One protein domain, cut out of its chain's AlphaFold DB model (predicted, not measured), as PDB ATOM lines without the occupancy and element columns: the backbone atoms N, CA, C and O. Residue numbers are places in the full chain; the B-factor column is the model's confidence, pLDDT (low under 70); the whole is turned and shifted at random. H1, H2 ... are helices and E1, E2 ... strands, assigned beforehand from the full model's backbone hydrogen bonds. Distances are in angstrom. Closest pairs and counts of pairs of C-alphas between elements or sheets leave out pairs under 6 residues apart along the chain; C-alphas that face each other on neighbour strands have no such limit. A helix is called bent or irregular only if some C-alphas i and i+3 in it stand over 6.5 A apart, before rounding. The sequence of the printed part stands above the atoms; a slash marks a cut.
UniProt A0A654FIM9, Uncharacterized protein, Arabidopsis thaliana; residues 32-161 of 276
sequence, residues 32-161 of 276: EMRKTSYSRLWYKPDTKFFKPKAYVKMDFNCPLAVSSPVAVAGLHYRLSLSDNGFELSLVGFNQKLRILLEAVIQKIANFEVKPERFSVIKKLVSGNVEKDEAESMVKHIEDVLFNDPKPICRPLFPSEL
ATOM      1  N   GLU A  32     -25.544 -32.545  20.292       84.69
ATOM      2  CA  GLU A  32     -25.272 -33.692  21.166       84.69
ATOM      3  C   GLU A  32     -25.063 -33.162  22.589       84.69
ATOM      4  O   GLU A  32     -24.088 -32.469  22.872       84.69
ATOM      5  N   MET A  33     -26.018 -33.438  23.472       82.88
ATOM      6  CA  MET A  33     -26.008 -32.938  24.845       82.88
ATOM      7  C   MET A  33     -25.380 -33.906  25.833       82.88
ATOM      8  O   MET A  33     -24.766 -33.484  26.807       82.88
ATOM      9  N   ARG A  34     -25.594 -35.203  25.617       81.62
ATOM     10  CA  ARG A  34     -25.201 -36.248  26.558       81.62
ATOM     11  C   ARG A  34     -24.783 -37.481  25.784       81.62
ATOM     12  O   ARG A  34     -25.477 -37.903  24.860       81.62
ATOM     13  N   LYS A  35     -23.671 -38.076  26.199       86.12
ATOM     14  CA  LYS A  35     -23.143 -39.316  25.642       86.12
ATOM     15  C   LYS A  35     -22.716 -40.224  26.782       86.12
ATOM     16  O   LYS A  35     -21.888 -39.843  27.603       86.12
ATOM     17  N   THR A  36     -23.288 -41.416  26.815       84.00
ATOM     18  CA  THR A  36     -22.919 -42.492  27.738       84.00
ATOM     19  C   THR A  36     -22.456 -43.710  26.933       84.00
ATOM     20  O   THR A  36     -22.411 -43.673  25.698       84.00
ATOM     21  N   SER A  37     -22.110 -44.806  27.608       77.31
ATOM     22  CA  SER A  37     -21.792 -46.078  26.948       77.31
ATOM     23  C   SER A  37     -23.010 -46.742  26.284       77.31
ATOM     24  O   SER A  37     -22.833 -47.620  25.447       77.31
ATOM     25  N   TYR A  38     -24.233 -46.317  26.613       75.81
ATOM     26  CA  TYR A  38     -25.482 -46.942  26.165       75.81
ATOM     27  C   TYR A  38     -26.536 -45.939  25.669       75.81
ATOM     28  O   TYR A  38     -27.705 -46.294  25.529       75.81
ATOM     29  N   SER A  39     -26.173 -44.672  25.449       79.75
ATOM     30  CA  SER A  39     -27.082 -43.656  24.915       79.75
ATOM     31  C   SER A  39     -26.331 -42.456  24.326       79.75
ATOM     32  O   SER A  39     -25.234 -42.094  24.763       79.75
ATOM     33  N   ARG A  40     -26.957 -41.789  23.349       85.06
ATOM     34  CA  ARG A  40     -26.616 -40.419  22.944       85.06
ATOM     35  C   ARG A  40     -27.881 -39.579  22.862       85.06
ATOM     36  O   ARG A  40     -28.821 -39.970  22.166       85.06
ATOM     37  N   LEU A  41     -27.900 -38.447  23.556       83.88
ATOM     38  CA  LEU A  41     -28.978 -37.466  23.514       83.88
ATOM     39  C   LEU A  41     -28.627 -36.346  22.546       83.88
ATOM     40  O   LEU A  41     -27.633 -35.645  22.726       83.88
ATOM     41  N   TRP A  42     -29.505 -36.153  21.575       84.00
ATOM     42  CA  TRP A  42     -29.518 -35.014  20.677       84.00
ATOM     43  C   TRP A  42     -30.700 -34.130  21.039       84.00
ATOM     44  O   TRP A  42     -31.821 -34.618  21.185       84.00
ATOM     45  N   TYR A  43     -30.463 -32.836  21.180       83.44
ATOM     46  CA  TYR A  43     -31.494 -31.874  21.544       83.44
ATOM     47  C   TYR A  43     -31.591 -30.765  20.513       83.44
ATOM     48  O   TYR A  43     -30.580 -30.293  19.981       83.44
ATOM     49  N   LYS A  44     -32.824 -30.350  20.234       82.88
ATOM     50  CA  LYS A  44     -33.103 -29.204  19.379       82.88
ATOM     51  C   LYS A  44     -34.378 -28.476  19.829       82.88
ATOM     52  O   LYS A  44     -35.468 -28.998  19.578       82.88
ATOM     53  N   PRO A  45     -34.278 -27.267  20.397       79.81
ATOM     54  CA  PRO A  45     -35.456 -26.498  20.796       79.81
ATOM     55  C   PRO A  45     -36.303 -26.064  19.590       79.81
ATOM     56  O   PRO A  45     -35.838 -26.055  18.441       79.81
ATOM     57  N   ASP A  46     -37.563 -25.706  19.840       76.44
ATOM     58  CA  ASP A  46     -38.458 -25.192  18.803       76.44
ATOM     59  C   ASP A  46     -38.131 -23.738  18.460       76.44
ATOM     60  O   ASP A  46     -38.653 -22.796  19.048       76.44
ATOM     61  N   THR A  47     -37.300 -23.543  17.441       78.38
ATOM     62  CA  THR A  47     -36.950 -22.204  16.952       78.38
ATOM     63  C   THR A  47     -37.857 -21.714  15.816       78.38
ATOM     64  O   THR A  47     -37.507 -20.733  15.155       78.38
ATOM     65  N   LYS A  48     -38.930 -22.437  15.452       79.25
ATOM     66  CA  LYS A  48     -39.700 -22.144  14.224       79.25
ATOM     67  C   LYS A  48     -41.207 -22.104  14.426       79.25
ATOM     68  O   LYS A  48     -41.858 -21.225  13.871       79.25
ATOM     69  N   PHE A  49     -41.770 -23.098  15.096       79.50
ATOM     70  CA  PHE A  49     -43.214 -23.296  15.132       79.50
ATOM     71  C   PHE A  49     -43.851 -22.649  16.354       79.50
ATOM     72  O   PHE A  49     -45.023 -22.287  16.272       79.50
ATOM     73  N   PHE A  50     -43.089 -22.499  17.438       76.62
ATOM     74  CA  PHE A  50     -43.527 -21.952  18.718       76.62
ATOM     75  C   PHE A  50     -44.863 -22.565  19.150       76.62
ATOM     76  O   PHE A  50     -45.812 -21.869  19.512       76.62
ATOM     77  N   LYS A  51     -44.956 -23.897  19.046       75.25
ATOM     78  CA  LYS A  51     -46.137 -24.661  19.466       75.25
ATOM     79  C   LYS A  51     -45.838 -25.361  20.786       75.25
ATOM     80  O   LYS A  51     -44.718 -25.826  20.969       75.25
ATOM     81  N   PRO A  52     -46.834 -25.542  21.669       78.06
ATOM     82  CA  PRO A  52     -46.688 -26.321  22.898       78.06
ATOM     83  C   PRO A  52     -46.663 -27.825  22.572       78.06
ATOM     84  O   PRO A  52     -47.559 -28.585  22.937       78.06
ATOM     85  N   LYS A  53     -45.683 -28.240  21.768       70.56
ATOM     86  CA  LYS A  53     -45.506 -29.597  21.259       70.56
ATOM     87  C   LYS A  53     -44.034 -29.972  21.313       70.56
ATOM     88  O   LYS A  53     -43.166 -29.184  20.944       70.56
ATOM     89  N   ALA A  54     -43.797 -31.210  21.713       73.81
ATOM     90  CA  ALA A  54     -42.496 -31.848  21.726       73.81
ATOM     91  C   ALA A  54     -42.543 -33.124  20.885       73.81
ATOM     92  O   ALA A  54     -43.574 -33.789  20.785       73.81
ATOM     93  N   TYR A  55     -41.415 -33.460  20.288       72.88
ATOM     94  CA  TYR A  55     -41.161 -34.672  19.542       72.88
ATOM     95  C   TYR A  55     -39.988 -35.393  20.193       72.88
ATOM     96  O   TYR A  55     -38.876 -34.868  20.265       72.88
ATOM     97  N   VAL A  56     -40.246 -36.608  20.663       72.44
ATOM     98  CA  VAL A  56     -39.225 -37.488  21.223       72.44
ATOM     99  C   VAL A  56     -39.104 -38.693  20.308       72.44
ATOM    100  O   VAL A  56     -40.072 -39.421  20.097       72.44
ATOM    101  N   LYS A  57     -37.911 -38.905  19.762       73.62
ATOM    102  CA  LYS A  57     -37.568 -40.076  18.957       73.62
ATOM    103  C   LYS A  57     -36.499 -40.883  19.671       73.62
ATOM    104  O   LYS A  57     -35.510 -40.324  20.138       73.62
ATOM    105  N   MET A  58     -36.682 -42.196  19.725       70.75
ATOM    106  CA  MET A  58     -35.714 -43.122  20.305       70.75
ATOM    107  C   MET A  58     -35.410 -44.228  19.303       70.75
ATOM    108  O   MET A  58     -36.314 -44.934  18.867       70.75
ATOM    109  N   ASP A  59     -34.134 -44.372  18.961       70.12
ATOM    110  CA  ASP A  59     -33.625 -45.437  18.108       70.12
ATOM    111  C   ASP A  59     -32.903 -46.474  18.985       70.12
ATOM    112  O   ASP A  59     -31.887 -46.180  19.636       70.12
ATOM    113  N   PHE A  60     -33.447 -47.693  18.997       69.88
ATOM    114  CA  PHE A  60     -32.876 -48.859  19.667       69.88
ATOM    115  C   PHE A  60     -32.122 -49.710  18.645       69.88
ATOM    116  O   PHE A  60     -32.663 -50.037  17.590       69.88
ATOM    117  N   ASN A  61     -30.886 -50.086  18.960       68.19
ATOM    118  CA  ASN A  61     -30.117 -51.029  18.163       68.19
ATOM    119  C   ASN A  61     -30.162 -52.408  18.823       68.19
ATOM    120  O   ASN A  61     -29.860 -52.558  20.006       68.19
ATOM    121  N   CYS A  62     -30.560 -53.400  18.036       70.38
ATOM    122  CA  CYS A  62     -30.675 -54.787  18.444       70.38
ATOM    123  C   CYS A  62     -30.095 -55.665  17.328       70.38
ATOM    124  O   CYS A  62     -30.802 -55.953  16.358       70.38
ATOM    125  N   PRO A  63     -28.841 -56.135  17.446       66.31
ATOM    126  CA  PRO A  63     -28.239 -57.028  16.451       66.31
ATOM    127  C   PRO A  63     -29.060 -58.308  16.241       66.31
ATOM    128  O   PRO A  63     -29.172 -58.829  15.133       66.31
ATOM    129  N   LEU A  64     -29.723 -58.779  17.302       64.75
ATOM    130  CA  LEU A  64     -30.585 -59.956  17.256       64.75
ATOM    131  C   LEU A  64     -31.848 -59.745  16.403       64.75
ATOM    132  O   LEU A  64     -32.379 -60.726  15.884       64.75
ATOM    133  N   ALA A  65     -32.317 -58.506  16.206       59.75
ATOM    134  CA  ALA A  65     -33.516 -58.222  15.411       59.75
ATOM    135  C   ALA A  65     -33.314 -58.498  13.911       59.75
ATOM    136  O   ALA A  65     -34.248 -58.912  13.229       59.75
ATOM    137  N   VAL A  66     -32.090 -58.324  13.408       58.47
ATOM    138  CA  VAL A  66     -31.737 -58.521  11.989       58.47
ATOM    139  C   VAL A  66     -31.084 -59.876  11.704       58.47
ATOM    140  O   VAL A  66     -30.849 -60.212  10.551       58.47
ATOM    141  N   SER A  67     -30.840 -60.688  12.736       60.41
ATOM    142  CA  SER A  67     -30.176 -61.996  12.614       60.41
ATOM    143  C   SER A  67     -31.061 -63.129  12.071       60.41
ATOM    144  O   SER A  67     -30.563 -64.222  11.803       60.41
ATOM    145  N   SER A  68     -32.373 -62.910  11.926       60.22
ATOM    146  CA  SER A  68     -33.294 -63.975  11.511       60.22
ATOM    147  C   SER A  68     -33.405 -64.092   9.981       60.22
ATOM    148  O   SER A  68     -33.509 -63.069   9.301       60.22
ATOM    149  N   PRO A  69     -33.498 -65.317   9.420       56.03
ATOM    150  CA  PRO A  69     -33.738 -65.532   7.987       56.03
ATOM    151  C   PRO A  69     -34.998 -64.831   7.455       56.03
ATOM    152  O   PRO A  69     -35.059 -64.463   6.287       56.03
ATOM    153  N   VAL A  70     -35.993 -64.602   8.320       54.62
ATOM    154  CA  VAL A  70     -37.234 -63.877   8.001       54.62
ATOM    155  C   VAL A  70     -36.953 -62.416   7.640       54.62
ATOM    156  O   VAL A  70     -37.508 -61.927   6.660       54.62
ATOM    157  N   ALA A  71     -36.057 -61.743   8.371       52.88
ATOM    158  CA  ALA A  71     -35.675 -60.356   8.094       52.88
ATOM    159  C   ALA A  71     -34.917 -60.209   6.760       52.88
ATOM    160  O   ALA A  71     -34.955 -59.147   6.141       52.88
ATOM    161  N   VAL A  72     -34.252 -61.279   6.311       53.22
ATOM    162  CA  VAL A  72     -33.469 -61.324   5.064       53.22
ATOM    163  C   VAL A  72     -34.333 -61.727   3.857       53.22
ATOM    164  O   VAL A  72     -34.047 -61.324   2.735       53.22
ATOM    165  N   ALA A  73     -35.430 -62.463   4.063       56.62
ATOM    166  CA  ALA A  73     -36.276 -63.020   3.000       56.62
ATOM    167  C   ALA A  73     -37.310 -62.045   2.384       56.62
ATOM    168  O   ALA A  73     -38.260 -62.495   1.742       56.62
ATOM    169  N   GLY A  74     -37.175 -60.728   2.594       56.31
ATOM    170  CA  GLY A  74     -38.115 -59.719   2.074       56.31
ATOM    171  C   GLY A  74     -39.506 -59.747   2.727       56.31
ATOM    172  O   GLY A  74     -40.461 -59.193   2.187       56.31
ATOM    173  N   LEU A  75     -39.628 -60.413   3.877       60.22
ATOM    174  CA  LEU A  75     -40.821 -60.409   4.713       60.22
ATOM    175  C   LEU A  75     -40.673 -59.317   5.773       60.22
ATOM    176  O   LEU A  75     -39.736 -59.327   6.573       60.22
ATOM    177  N   HIS A  76     -41.614 -58.386   5.797       64.31
ATOM    178  CA  HIS A  76     -41.617 -57.268   6.725       64.31
ATOM    179  C   HIS A  76     -42.888 -57.292   7.564       64.31
ATOM    180  O   HIS A  76     -43.980 -57.531   7.057       64.31
ATOM    181  N   TYR A  77     -42.752 -57.003   8.852       68.06
ATOM    182  CA  TYR A  77     -43.891 -56.707   9.707       68.06
ATOM    183  C   TYR A  77     -43.666 -55.367  10.403       68.06
ATOM    184  O   TYR A  77     -42.528 -54.980  10.684       68.06
ATOM    185  N   ARG A  78     -44.751 -54.641  10.656       71.62
ATOM    186  CA  ARG A  78     -44.763 -53.385  11.402       71.62
ATOM    187  C   ARG A  78     -45.776 -53.513  12.524       71.62
ATOM    188  O   ARG A  78     -46.913 -53.887  12.274       71.62
ATOM    189  N   LEU A  79     -45.354 -53.180  13.737       70.56
ATOM    190  CA  LEU A  79     -46.247 -53.005  14.873       70.56
ATOM    191  C   LEU A  79     -46.289 -51.510  15.200       70.56
ATOM    192  O   LEU A  79     -45.242 -50.908  15.442       70.56
ATOM    193  N   SER A  80     -47.472 -50.904  15.171       71.25
ATOM    194  CA  SER A  80     -47.683 -49.485  15.485       71.25
ATOM    195  C   SER A  80     -48.835 -49.306  16.463       71.25
ATOM    196  O   SER A  80     -49.731 -50.136  16.528       71.25
ATOM    197  N   LEU A  81     -48.819 -48.222  17.234       61.38
ATOM    198  CA  LEU A  81     -49.963 -47.838  18.061       61.38
ATOM    199  C   LEU A  81     -51.073 -47.269  17.168       61.38
ATOM    200  O   LEU A  81     -50.782 -46.536  16.222       61.38
ATOM    201  N   SER A  82     -52.322 -47.601  17.478       63.81
ATOM    202  CA  SER A  82     -53.522 -47.016  16.877       63.81
ATOM    203  C   SER A  82     -54.386 -46.389  17.969       63.81
ATOM    204  O   SER A  82     -54.204 -46.681  19.152       63.81
ATOM    205  N   ASP A  83     -55.347 -45.546  17.589       60.78
ATOM    206  CA  ASP A  83     -56.216 -44.853  18.554       60.78
ATOM    207  C   ASP A  83     -56.995 -45.823  19.468       60.78
ATOM    208  O   ASP A  83     -57.357 -45.460  20.586       60.78
ATOM    209  N   ASN A  84     -57.188 -47.075  19.029       73.94
ATOM    210  CA  ASN A  84     -57.908 -48.125  19.755       73.94
ATOM    211  C   ASN A  84     -57.012 -49.305  20.196       73.94
ATOM    212  O   ASN A  84     -57.533 -50.365  20.542       73.94
ATOM    213  N   GLY A  85     -55.680 -49.167  20.170       75.44
ATOM    214  CA  GLY A  85     -54.757 -50.218  20.610       75.44
ATOM    215  C   GLY A  85     -53.472 -50.277  19.790       75.44
ATOM    216  O   GLY A  85     -52.666 -49.347  19.798       75.44
ATOM    217  N   PHE A  86     -53.247 -51.399  19.109       68.62
ATOM    218  CA  PHE A  86     -52.104 -51.580  18.220       68.62
ATOM    219  C   PHE A  86     -52.541 -52.166  16.877       68.62
ATOM    220  O   PHE A  86     -53.497 -52.933  16.786       68.62
ATOM    221  N   GLU A  87     -51.814 -51.801  15.833       73.31
ATOM    222  CA  GLU A  87     -51.942 -52.316  14.479       73.31
ATOM    223  C   GLU A  87     -50.718 -53.179  14.161       73.31
ATOM    224  O   GLU A  87     -49.577 -52.755  14.367       73.31
ATOM    225  N   LEU A  88     -50.961 -54.387  13.652       75.69
ATOM    226  CA  LEU A  88     -49.943 -55.255  13.067       75.69
ATOM    227  C   LEU A  88     -50.142 -55.289  11.550       75.69
ATOM    228  O   LEU A  88     -51.125 -55.847  11.068       75.69
ATOM    229  N   SER A  89     -49.188 -54.743  10.799       76.06
ATOM    230  CA  SER A  89     -49.147 -54.838   9.338       76.06
ATOM    231  C   SER A  89     -48.093 -55.863   8.916       76.06
ATOM    232  O   SER A  89     -46.977 -55.868   9.437       76.06
ATOM    233  N   LEU A  90     -48.421 -56.712   7.944       72.06
ATOM    234  CA  LEU A  90     -47.523 -57.715   7.368       72.06
ATOM    235  C   LEU A  90     -47.410 -57.476   5.861       72.06
ATOM    236  O   LEU A  90     -48.421 -57.289   5.189       72.06
ATOM    237  N   VAL A  91     -46.189 -57.483   5.331       71.00
ATOM    238  CA  VAL A  91     -45.895 -57.256   3.910       71.00
ATOM    239  C   VAL A  91     -44.902 -58.309   3.433       71.00
ATOM    240  O   VAL A  91     -43.852 -58.504   4.045       71.00
ATOM    241  N   GLY A  92     -45.218 -58.980   2.329       70.81
ATOM    242  CA  GLY A  92     -44.324 -59.935   1.678       70.81
ATOM    243  C   GLY A  92     -45.077 -61.055   0.966       70.81
ATOM    244  O   GLY A  92     -46.272 -60.950   0.699       70.81
ATOM    245  N   PHE A  93     -44.367 -62.133   0.641       69.81
ATOM    246  CA  PHE A  93     -44.896 -63.232  -0.168       69.81
ATOM    247  C   PHE A  93     -45.980 -64.043   0.559       69.81
ATOM    248  O   PHE A  93     -45.737 -64.587   1.640       69.81
ATOM    249  N   ASN A  94     -47.147 -64.192  -0.080       67.88
ATOM    250  CA  ASN A  94     -48.364 -64.791   0.491       67.88
ATOM    251  C   ASN A  94     -48.124 -66.152   1.177       67.88
ATOM    252  O   ASN A  94     -48.529 -66.365   2.318       67.88
ATOM    253  N   GLN A  95     -47.357 -67.039   0.536       61.50
ATOM    254  CA  GLN A  95     -47.073 -68.389   1.046       61.50
ATOM    255  C   GLN A  95     -46.385 -68.400   2.425       61.50
ATOM    256  O   GLN A  95     -46.545 -69.349   3.188       61.50
ATOM    257  N   LYS A  96     -45.627 -67.349   2.764       67.44
ATOM    258  CA  LYS A  96     -44.899 -67.229   4.038       67.44
ATOM    259  C   LYS A  96     -45.533 -66.226   5.009       67.44
ATOM    260  O   LYS A  96     -45.125 -66.183   6.168       67.44
ATOM    261  N   LEU A  97     -46.549 -65.464   4.582       70.06
ATOM    262  CA  LEU A  97     -47.248 -64.493   5.434       70.06
ATOM    263  C   LEU A  97     -47.982 -65.165   6.595       70.06
ATOM    264  O   LEU A  97     -47.933 -64.655   7.710       70.06
ATOM    265  N   ARG A  98     -48.612 -66.324   6.362       73.12
ATOM    266  CA  ARG A  98     -49.309 -67.069   7.422       73.12
ATOM    267  C   ARG A  98     -48.357 -67.523   8.529       73.12
ATOM    268  O   ARG A  98     -48.629 -67.289   9.700       73.12
ATOM    269  N   ILE A  99     -47.224 -68.108   8.144       77.38
ATOM    270  CA  ILE A  99     -46.189 -68.570   9.081       77.38
ATOM    271  C   ILE A  99     -45.630 -67.383   9.875       77.38
ATOM    272  O   ILE A  99     -45.433 -67.473  11.085       77.38
ATOM    273  N   LEU A 100     -45.411 -66.245   9.205       72.12
ATOM    274  CA  LEU A 100     -44.961 -65.022   9.861       72.12
ATOM    275  C   LEU A 100     -45.999 -64.476  10.849       72.12
ATOM    276  O   LEU A 100     -45.628 -64.112  11.961       72.12
ATOM    277  N   LEU A 101     -47.276 -64.424  10.464       73.94
ATOM    278  CA  LEU A 101     -48.361 -63.972  11.334       73.94
ATOM    279  C   LEU A 101     -48.438 -64.831  12.597       73.94
ATOM    280  O   LEU A 101     -48.422 -64.284  13.697       73.94
ATOM    281  N   GLU A 102     -48.472 -66.158  12.449       75.94
ATOM    282  CA  GLU A 102     -48.523 -67.094  13.577       75.94
ATOM    283  C   GLU A 102     -47.320 -66.892  14.512       75.94
ATOM    284  O   GLU A 102     -47.497 -66.731  15.720       75.94
ATOM    285  N   ALA A 103     -46.107 -66.774  13.960       77.50
ATOM    286  CA  ALA A 103     -44.900 -66.525  14.742       77.50
ATOM    287  C   ALA A 103     -44.927 -65.171  15.477       77.50
ATOM    288  O   ALA A 103     -44.552 -65.099  16.650       77.50
ATOM    289  N   VAL A 104     -45.373 -64.096  14.816       73.25
ATOM    290  CA  VAL A 104     -45.453 -62.753  15.414       73.25
ATOM    291  C   VAL A 104     -46.509 -62.719  16.517       73.25
ATOM    292  O   VAL A 104     -46.209 -62.251  17.612       73.25
ATOM    293  N   ILE A 105     -47.705 -63.265  16.282       75.00
ATOM    294  CA  ILE A 105     -48.784 -63.319  17.281       75.00
ATOM    295  C   ILE A 105     -48.370 -64.165  18.483       75.00
ATOM    296  O   ILE A 105     -48.520 -63.724  19.623       75.00
ATOM    297  N   GLN A 106     -47.772 -65.337  18.259       76.00
ATOM    298  CA  GLN A 106     -47.282 -66.181  19.346       76.00
ATOM    299  C   GLN A 106     -46.169 -65.489  20.143       76.00
ATOM    300  O   GLN A 106     -46.077 -65.672  21.360       76.00
ATOM    301  N   LYS A 107     -45.346 -64.660  19.483       76.81
ATOM    302  CA  LYS A 107     -44.303 -63.880  20.149       76.81
ATOM    303  C   LYS A 107     -44.840 -62.669  20.898       76.81
ATOM    304  O   LYS A 107     -44.260 -62.358  21.931       76.81
ATOM    305  N   ILE A 108     -45.915 -62.036  20.430       75.00
ATOM    306  CA  ILE A 108     -46.645 -60.991  21.164       75.00
ATOM    307  C   ILE A 108     -47.297 -61.596  22.415       75.00
ATOM    308  O   ILE A 108     -47.127 -61.057  23.504       75.00
ATOM    309  N   ALA A 109     -47.977 -62.741  22.282       75.44
ATOM    310  CA  ALA A 109     -48.674 -63.406  23.385       75.44
ATOM    311  C   ALA A 109     -47.725 -63.898  24.492       75.44
ATOM    312  O   ALA A 109     -48.052 -63.808  25.670       75.44
ATOM    313  N   ASN A 110     -46.539 -64.385  24.115       80.00
ATOM    314  CA  ASN A 110     -45.529 -64.918  25.038       80.00
ATOM    315  C   ASN A 110     -44.284 -64.021  25.084       80.00
ATOM    316  O   ASN A 110     -43.142 -64.503  25.072       80.00
ATOM    317  N   PHE A 111     -44.486 -62.705  25.004       73.50
ATOM    318  CA  PHE A 111     -43.375 -61.774  24.920       73.50
ATOM    319  C   PHE A 111     -42.652 -61.666  26.263       73.50
ATOM    320  O   PHE A 111     -43.077 -60.963  27.172       73.50
ATOM    321  N   GLU A 112     -41.505 -62.327  26.356       71.38
ATOM    322  CA  GLU A 112     -40.539 -62.080  27.417       71.38
ATOM    323  C   GLU A 112     -39.495 -61.075  26.945       71.38
ATOM    324  O   GLU A 112     -38.826 -61.263  25.916       71.38
ATOM    325  N   VAL A 113     -39.333 -60.009  27.725       64.31
ATOM    326  CA  VAL A 113     -38.295 -59.010  27.499       64.31
ATOM    327  C   VAL A 113     -36.945 -59.667  27.775       64.31
ATOM    328  O   VAL A 113     -36.578 -59.896  28.922       64.31
ATOM    329  N   LYS A 114     -36.202 -59.993  26.713       65.94
ATOM    330  CA  LYS A 114     -34.811 -60.441  26.837       65.94
ATOM    331  C   LYS A 114     -33.914 -59.216  26.972       65.94
ATOM    332  O   LYS A 114     -33.844 -58.460  25.999       65.94
ATOM    333  N   PRO A 115     -33.200 -59.034  28.096       60.84
ATOM    334  CA  PRO A 115     -32.483 -57.790  28.316       60.84
ATOM    335  C   PRO A 115     -31.402 -57.481  27.273       60.84
ATOM    336  O   PRO A 115     -31.159 -56.346  26.881       60.84
ATOM    337  N   GLU A 116     -30.804 -58.531  26.721       59.12
ATOM    338  CA  GLU A 116     -29.778 -58.453  25.678       59.12
ATOM    339  C   GLU A 116     -30.292 -57.929  24.325       59.12
ATOM    340  O   GLU A 116     -29.501 -57.687  23.418       59.12
ATOM    341  N   ARG A 117     -31.615 -57.780  24.150       59.06
ATOM    342  CA  ARG A 117     -32.230 -57.335  22.889       59.06
ATOM    343  C   ARG A 117     -32.427 -55.831  22.793       59.06
ATOM    344  O   ARG A 117     -32.860 -55.365  21.744       59.06
ATOM    345  N   PHE A 118     -32.148 -55.073  23.841       58.97
ATOM    346  CA  PHE A 118     -32.438 -53.650  23.851       58.97
ATOM    347  C   PHE A 118     -31.186 -52.875  24.235       58.97
ATOM    348  O   PHE A 118     -30.630 -53.045  25.316       58.97
ATOM    349  N   SER A 119     -30.745 -52.005  23.333       60.84
ATOM    350  CA  SER A 119     -29.700 -51.029  23.611       60.84
ATOM    351  C   SER A 119     -30.023 -49.742  22.866       60.84
ATOM    352  O   SER A 119     -30.382 -49.766  21.689       60.84
ATOM    353  N   VAL A 120     -29.947 -48.601  23.544       57.03
ATOM    354  CA  VAL A 120     -30.344 -47.315  22.962       57.03
ATOM    355  C   VAL A 120     -29.129 -46.664  22.317       57.03
ATOM    356  O   VAL A 120     -28.064 -46.616  22.913       57.03
ATOM    357  N   ILE A 121     -29.247 -46.138  21.099       57.03
ATOM    358  CA  ILE A 121     -28.099 -45.468  20.457       57.03
ATOM    359  C   ILE A 121     -28.372 -44.003  20.180       57.03
ATOM    360  O   ILE A 121     -27.446 -43.191  20.231       57.03
ATOM    361  N   LYS A 122     -29.631 -43.623  19.963       58.25
ATOM    362  CA  LYS A 122     -29.968 -42.228  19.704       58.25
ATOM    363  C   LYS A 122     -31.313 -41.876  20.316       58.25
ATOM    364  O   LYS A 122     -32.326 -42.481  19.990       58.25
ATOM    365  N   LYS A 123     -31.322 -40.881  21.198       70.69
ATOM    366  CA  LYS A 123     -32.531 -40.223  21.691       70.69
ATOM    367  C   LYS A 123     -32.500 -38.798  21.151       70.69
ATOM    368  O   LYS A 123     -31.560 -38.066  21.437       70.69
ATOM    369  N   LEU A 124     -33.472 -38.428  20.330       66.81
ATOM    370  CA  LEU A 124     -33.660 -37.059  19.864       66.81
ATOM    371  C   LEU A 124     -34.855 -36.470  20.603       66.81
ATOM    372  O   LEU A 124     -35.964 -36.988  20.483       66.81
ATOM    373  N   VAL A 125     -34.629 -35.386  21.336       74.94
ATOM    374  CA  VAL A 125     -35.691 -34.570  21.928       74.94
ATOM    375  C   VAL A 125     -35.715 -33.246  21.182       74.94
ATOM    376  O   VAL A 125     -34.714 -32.534  21.126       74.94
ATOM    377  N   SER A 126     -36.845 -32.918  20.567       77.44
ATOM    378  CA  SER A 126     -37.009 -31.655  19.857       77.44
ATOM    379  C   SER A 126     -38.371 -31.031  20.106       77.44
ATOM    380  O   SER A 126     -39.351 -31.746  20.247       77.44
ATOM    381  N   GLY A 127     -38.458 -29.706  20.126       78.31
ATOM    382  CA  GLY A 127     -39.718 -28.991  20.317       78.31
ATOM    383  C   GLY A 127     -39.710 -28.113  21.564       78.31
ATOM    384  O   GLY A 127     -38.649 -27.704  22.030       78.31
ATOM    385  N   ASN A 128     -40.894 -27.820  22.097       77.81
ATOM    386  CA  ASN A 128     -41.071 -26.991  23.288       77.81
ATOM    387  C   ASN A 128     -40.815 -27.791  24.575       77.81
ATOM    388  O   ASN A 128     -41.758 -28.164  25.270       77.81
ATOM    389  N   VAL A 129     -39.542 -28.085  24.835       79.94
ATOM    390  CA  VAL A 129     -39.014 -28.775  26.025       79.94
ATOM    391  C   VAL A 129     -37.761 -28.024  26.440       79.94
ATOM    392  O   VAL A 129     -37.006 -27.627  25.559       79.94
ATOM    393  N   GLU A 130     -37.542 -27.803  27.734       81.62
ATOM    394  CA  GLU A 130     -36.293 -27.188  28.207       81.62
ATOM    395  C   GLU A 130     -35.141 -28.196  28.181       81.62
ATOM    396  O   GLU A 130     -35.340 -29.407  28.307       81.62
ATOM    397  N   LYS A 131     -33.911 -27.696  28.062       81.94
ATOM    398  CA  LYS A 131     -32.703 -28.523  28.063       81.94
ATOM    399  C   LYS A 131     -32.647 -29.500  29.250       81.94
ATOM    400  O   LYS A 131     -32.419 -30.694  29.056       81.94
ATOM    401  N   ASP A 132     -32.892 -28.997  30.457       82.19
ATOM    402  CA  ASP A 132     -32.825 -29.786  31.693       82.19
ATOM    403  C   ASP A 132     -33.951 -30.829  31.773       82.19
ATOM    404  O   ASP A 132     -33.753 -31.941  32.267       82.19
ATOM    405  N   GLU A 133     -35.127 -30.506  31.227       82.50
ATOM    406  CA  GLU A 133     -36.245 -31.444  31.117       82.50
ATOM    407  C   GLU A 133     -35.904 -32.579  30.141       82.50
ATOM    408  O   GLU A 133     -36.069 -33.752  30.480       82.50
ATOM    409  N   ALA A 134     -35.342 -32.255  28.971       78.62
ATOM    410  CA  ALA A 134     -34.899 -33.246  27.992       78.62
ATOM    411  C   ALA A 134     -33.841 -34.199  28.576       78.62
ATOM    412  O   ALA A 134     -33.904 -35.412  28.353       78.62
ATOM    413  N   GLU A 135     -32.886 -33.675  29.349       84.44
ATOM    414  CA  GLU A 135     -31.889 -34.500  30.033       84.44
ATOM    415  C   GLU A 135     -32.514 -35.378  31.125       84.44
ATOM    416  O   GLU A 135     -32.215 -36.572  31.189       84.44
ATOM    417  N   SER A 136     -33.429 -34.830  31.931       83.50
ATOM    418  CA  SER A 136     -34.154 -35.576  32.967       83.50
ATOM    419  C   SER A 136     -34.957 -36.743  32.383       83.50
ATOM    420  O   SER A 136     -34.857 -37.873  32.868       83.50
ATOM    421  N   MET A 137     -35.675 -36.517  31.276       79.69
ATOM    422  CA  MET A 137     -36.401 -37.569  30.554       79.69
ATOM    423  C   MET A 137     -35.463 -38.689  30.104       79.69
ATOM    424  O   MET A 137     -35.754 -39.873  30.281       79.69
ATOM    425  N   VAL A 138     -34.315 -38.324  29.527       80.00
ATOM    426  CA  VAL A 138     -33.323 -39.299  29.073       80.00
ATOM    427  C   VAL A 138     -32.757 -40.087  30.236       80.00
ATOM    428  O   VAL A 138     -32.700 -41.311  30.117       80.00
ATOM    429  N   LYS A 139     -32.389 -39.418  31.331       83.00
ATOM    430  CA  LYS A 139     -31.861 -40.044  32.541       83.00
ATOM    431  C   LYS A 139     -32.864 -41.023  33.143       83.00
ATOM    432  O   LYS A 139     -32.494 -42.154  33.413       83.00
ATOM    433  N   HIS A 140     -34.140 -40.652  33.229       80.62
ATOM    434  CA  HIS A 140     -35.179 -41.559  33.710       80.62
ATOM    435  C   HIS A 140     -35.260 -42.848  32.875       80.62
ATOM    436  O   HIS A 140     -35.318 -43.945  33.421       80.62
ATOM    437  N   ILE A 141     -35.185 -42.738  31.545       77.31
ATOM    438  CA  ILE A 141     -35.151 -43.912  30.656       77.31
ATOM    439  C   ILE A 141     -33.868 -44.726  30.858       77.31
ATOM    440  O   ILE A 141     -33.898 -45.948  30.779       77.31
ATOM    441  N   GLU A 142     -32.725 -44.063  31.053       79.81
ATOM    442  CA  GLU A 142     -31.464 -44.747  31.356       79.81
ATOM    443  C   GLU A 142     -31.565 -45.539  32.658       79.81
ATOM    444  O   GLU A 142     -31.151 -46.692  32.696       79.81
ATOM    445  N   ASP A 143     -32.174 -44.946  33.682       82.62
ATOM    446  CA  ASP A 143     -32.328 -45.571  34.985       82.62
ATOM    447  C   ASP A 143     -33.220 -46.814  34.904       82.62
ATOM    448  O   ASP A 143     -32.815 -47.880  35.351       82.62
ATOM    449  N   VAL A 144     -34.370 -46.720  34.231       77.81
ATOM    450  CA  VAL A 144     -35.293 -47.854  34.043       77.81
ATOM    451  C   VAL A 144     -34.678 -48.978  33.199       77.81
ATOM    452  O   VAL A 144     -34.918 -50.154  33.460       77.81
ATOM    453  N   LEU A 145     -33.907 -48.641  32.162       74.12
ATOM    454  CA  LEU A 145     -33.400 -49.640  31.219       74.12
ATOM    455  C   LEU A 145     -32.062 -50.251  31.641       74.12
ATOM    456  O   LEU A 145     -31.859 -51.443  31.426       74.12
ATOM    457  N   PHE A 146     -31.154 -49.464  32.218       79.06
ATOM    458  CA  PHE A 146     -29.764 -49.868  32.449       79.06
ATOM    459  C   PHE A 146     -29.341 -49.844  33.920       79.06
ATOM    460  O   PHE A 146     -28.465 -50.628  34.275       79.06
ATOM    461  N   ASN A 147     -29.923 -48.976  34.758       80.56
ATOM    462  CA  ASN A 147     -29.462 -48.790  36.145       80.56
ATOM    463  C   ASN A 147     -30.391 -49.402  37.208       80.56
ATOM    464  O   ASN A 147     -30.082 -49.315  38.396       80.56
ATOM    465  N   ASP A 148     -31.511 -50.011  36.814       80.75
ATOM    466  CA  ASP A 148     -32.373 -50.777  37.717       80.75
ATOM    467  C   ASP A 148     -31.593 -51.966  38.324       80.75
ATOM    468  O   ASP A 148     -30.753 -52.547  37.629       80.75
ATOM    469  N   PRO A 149     -31.854 -52.380  39.585       80.19
ATOM    470  CA  PRO A 149     -31.231 -53.565  40.184       80.19
ATOM    471  C   PRO A 149     -31.338 -54.835  39.328       80.19
ATOM    472  O   PRO A 149     -30.495 -55.727  39.438       80.19
ATOM    473  N   LYS A 150     -32.361 -54.921  38.469       78.25
ATOM    474  CA  LYS A 150     -32.509 -55.951  37.443       78.25
ATOM    475  C   LYS A 150     -32.606 -55.286  36.059       78.25
ATOM    476  O   LYS A 150     -33.708 -55.148  35.524       78.25
ATOM    477  N   PRO A 151     -31.470 -54.897  35.452       72.31
ATOM    478  CA  PRO A 151     -31.476 -54.088  34.242       72.31
ATOM    479  C   PRO A 151     -32.102 -54.832  33.055       72.31
ATOM    480  O   PRO A 151     -31.846 -56.016  32.817       72.31
ATOM    481  N   ILE A 152     -32.921 -54.106  32.293       71.69
ATOM    482  CA  ILE A 152     -33.638 -54.590  31.103       71.69
ATOM    483  C   ILE A 152     -32.762 -54.475  29.851       71.69
ATOM    484  O   ILE A 152     -33.117 -54.968  28.793       71.69
ATOM    485  N   CYS A 153     -31.631 -53.792  29.913       73.88
ATOM    486  CA  CYS A 153     -30.762 -53.540  28.776       73.88
ATOM    487  C   CYS A 153     -29.308 -53.668  29.210       73.88
ATOM    488  O   CYS A 153     -28.952 -53.333  30.340       73.88
ATOM    489  N   ARG A 154     -28.443 -54.072  28.278       78.81
ATOM    490  CA  ARG A 154     -26.995 -53.913  28.444       78.81
ATOM    491  C   ARG A 154     -26.433 -52.938  27.410       78.81
ATOM    492  O   ARG A 154     -26.999 -52.816  26.317       78.81
ATOM    493  N   PRO A 155     -25.318 -52.257  27.711       77.12
ATOM    494  CA  PRO A 155     -24.576 -51.516  26.700       77.12
ATOM    495  C   PRO A 155     -24.121 -52.447  25.567       77.12
ATOM    496  O   PRO A 155     -23.752 -53.601  25.818       77.12
ATOM    497  N   LEU A 156     -24.137 -51.948  24.328       74.62
ATOM    498  CA  LEU A 156     -23.530 -52.657  23.199       74.62
ATOM    499  C   LEU A 156     -22.029 -52.417  23.187       74.62
ATOM    500  O   LEU A 156     -21.563 -51.295  23.401       74.62
ATOM    501  N   PHE A 157     -21.279 -53.457  22.846       79.69
ATOM    502  CA  PHE A 157     -19.887 -53.286  22.471       79.69
ATOM    503  C   PHE A 157     -19.798 -52.580  21.111       79.69
ATOM    504  O   PHE A 157     -20.659 -52.788  20.252       79.69
ATOM    505  N   PRO A 158     -18.742 -51.789  20.848       76.81
ATOM    506  CA  PRO A 158     -18.536 -51.176  19.537       76.81
ATOM    507  C   PRO A 158     -18.571 -52.178  18.372       76.81
ATOM    508  O   PRO A 158     -19.031 -51.835  17.290       76.81
ATOM    509  N   SER A 159     -18.144 -53.425  18.600       78.50
ATOM    510  CA  SER A 159     -18.190 -54.517  17.620       78.50
ATOM    511  C   SER A 159     -19.602 -55.018  17.301       78.50
ATOM    512  O   SER A 159     -19.817 -55.612  16.250       78.50
ATOM    513  N   GLU A 160     -20.570 -54.788  18.190       73.19
ATOM    514  CA  GLU A 160     -21.974 -55.170  17.998       73.19
ATOM    515  C   GLU A 160     -22.765 -54.102  17.233       73.19
ATOM    516  O   GLU A 160     -23.900 -54.337  16.820       73.19
ATOM    517  N   LEU A 161     -22.166 -52.930  17.001       71.88
ATOM    518  CA  LEU A 161     -22.725 -51.866  16.174       71.88
ATOM    519  C   LEU A 161     -22.555 -52.197  14.692       71.88
ATOM    520  O   LEU A 161     -21.767 -51.577  13.979       71.88
TER     521      LEU A 161
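Overview. This is residues 32 to 161 of the 276 residues of an uncharacterized protein of Arabidopsis thaliana (UniProt A0A654FIM9). Two lobes stand apart as an open V: the larger is a four-stranded sheet with the long helix H4 covering one face, the smaller is the strand hairpin E4 and E5 with helix H3 over it. The lobes are joined by a stretch with the short helices H1 and H2 and by the return link from H3 to E6. The printed part has 130 residues, with four named helices and six named strands in the order E1 E2 E3 H1 H2 E4 E5 H3 E6 H4, a mixed class. The larger sheet runs E1 E2 E6 E3 and is mixed; the smaller is antiparallel. The whole is loose, with a radius of gyration of the C-alphas of 17.8 A and spans of 50 by 35 by 25 A.

Along the chain. The larger sheet holds E1, residues 32 to 35, from C-alpha 32 at (-25.272, -33.692, 21.166); E2, residues 40 to 45, 16.6 A; E6, residues 119 to 127, 24.4 A; and E3, residues 54 to 61, 23.1 A. H4, residues 131 to 147, is 22.1 A long and ends at C-alpha 147 at (-29.462, -48.790, 36.145). H1 is residues 63 to 66 and H2 residues 69 to 72. E4, residues 76 to 82, is 18.7 A long, E5, residues 85 to 91, 20.2 A, and H3, residues 94 to 109, 22.9 A. H3 is only just irregular: C-alphas 95 and 98 are 6.9 A apart.

Arrangement. E2 and E6 are parallel, with N 42 and O 123 at 2.8 A. E6 and E3 are antiparallel, with N 57 and O 124 at 2.8 A. E1 and E2 form a hairpin, with N 33 and O 41 at 2.8 A. H4 is on the sheet at a height of 9.5 A, over E2 and E6, along the strands at 18 degrees to E6 on the local plane; the closest C-alphas of H4 and E6 are those of Ala 134 and Val 125, 6.3 A apart. E4 and E5 form a hairpin, with N 78 and O 89 at 2.8 A. The closest C-alphas of E5 and H3 are those of Leu 90 and Leu 97, 7.1 A apart. H1 and H2 are close but not clearly touching, with C-alphas 66 and 72 at 7.7 A. H3 and H4 are apart. Every O i to N i+4 pair is within hydrogen-bond range in H4, and 10 of 12 in H3; H1 and H2 are too short for such a pair.

Size, cuts and confidence. The C-alphas of Gln 95 and Asp 132 are the two farthest apart, 51.3 A. The printed part has no cut and no long link. Residues 81 to 86 stand free, and so do residues 106 to 112, of which 106 to 109 belong to H3. Residues 148 to 161 hold no named element. The mean pLDDT of the printed part is 72.8; 36 residues are under 70, among them residues 63 to 77 and 113 to 122.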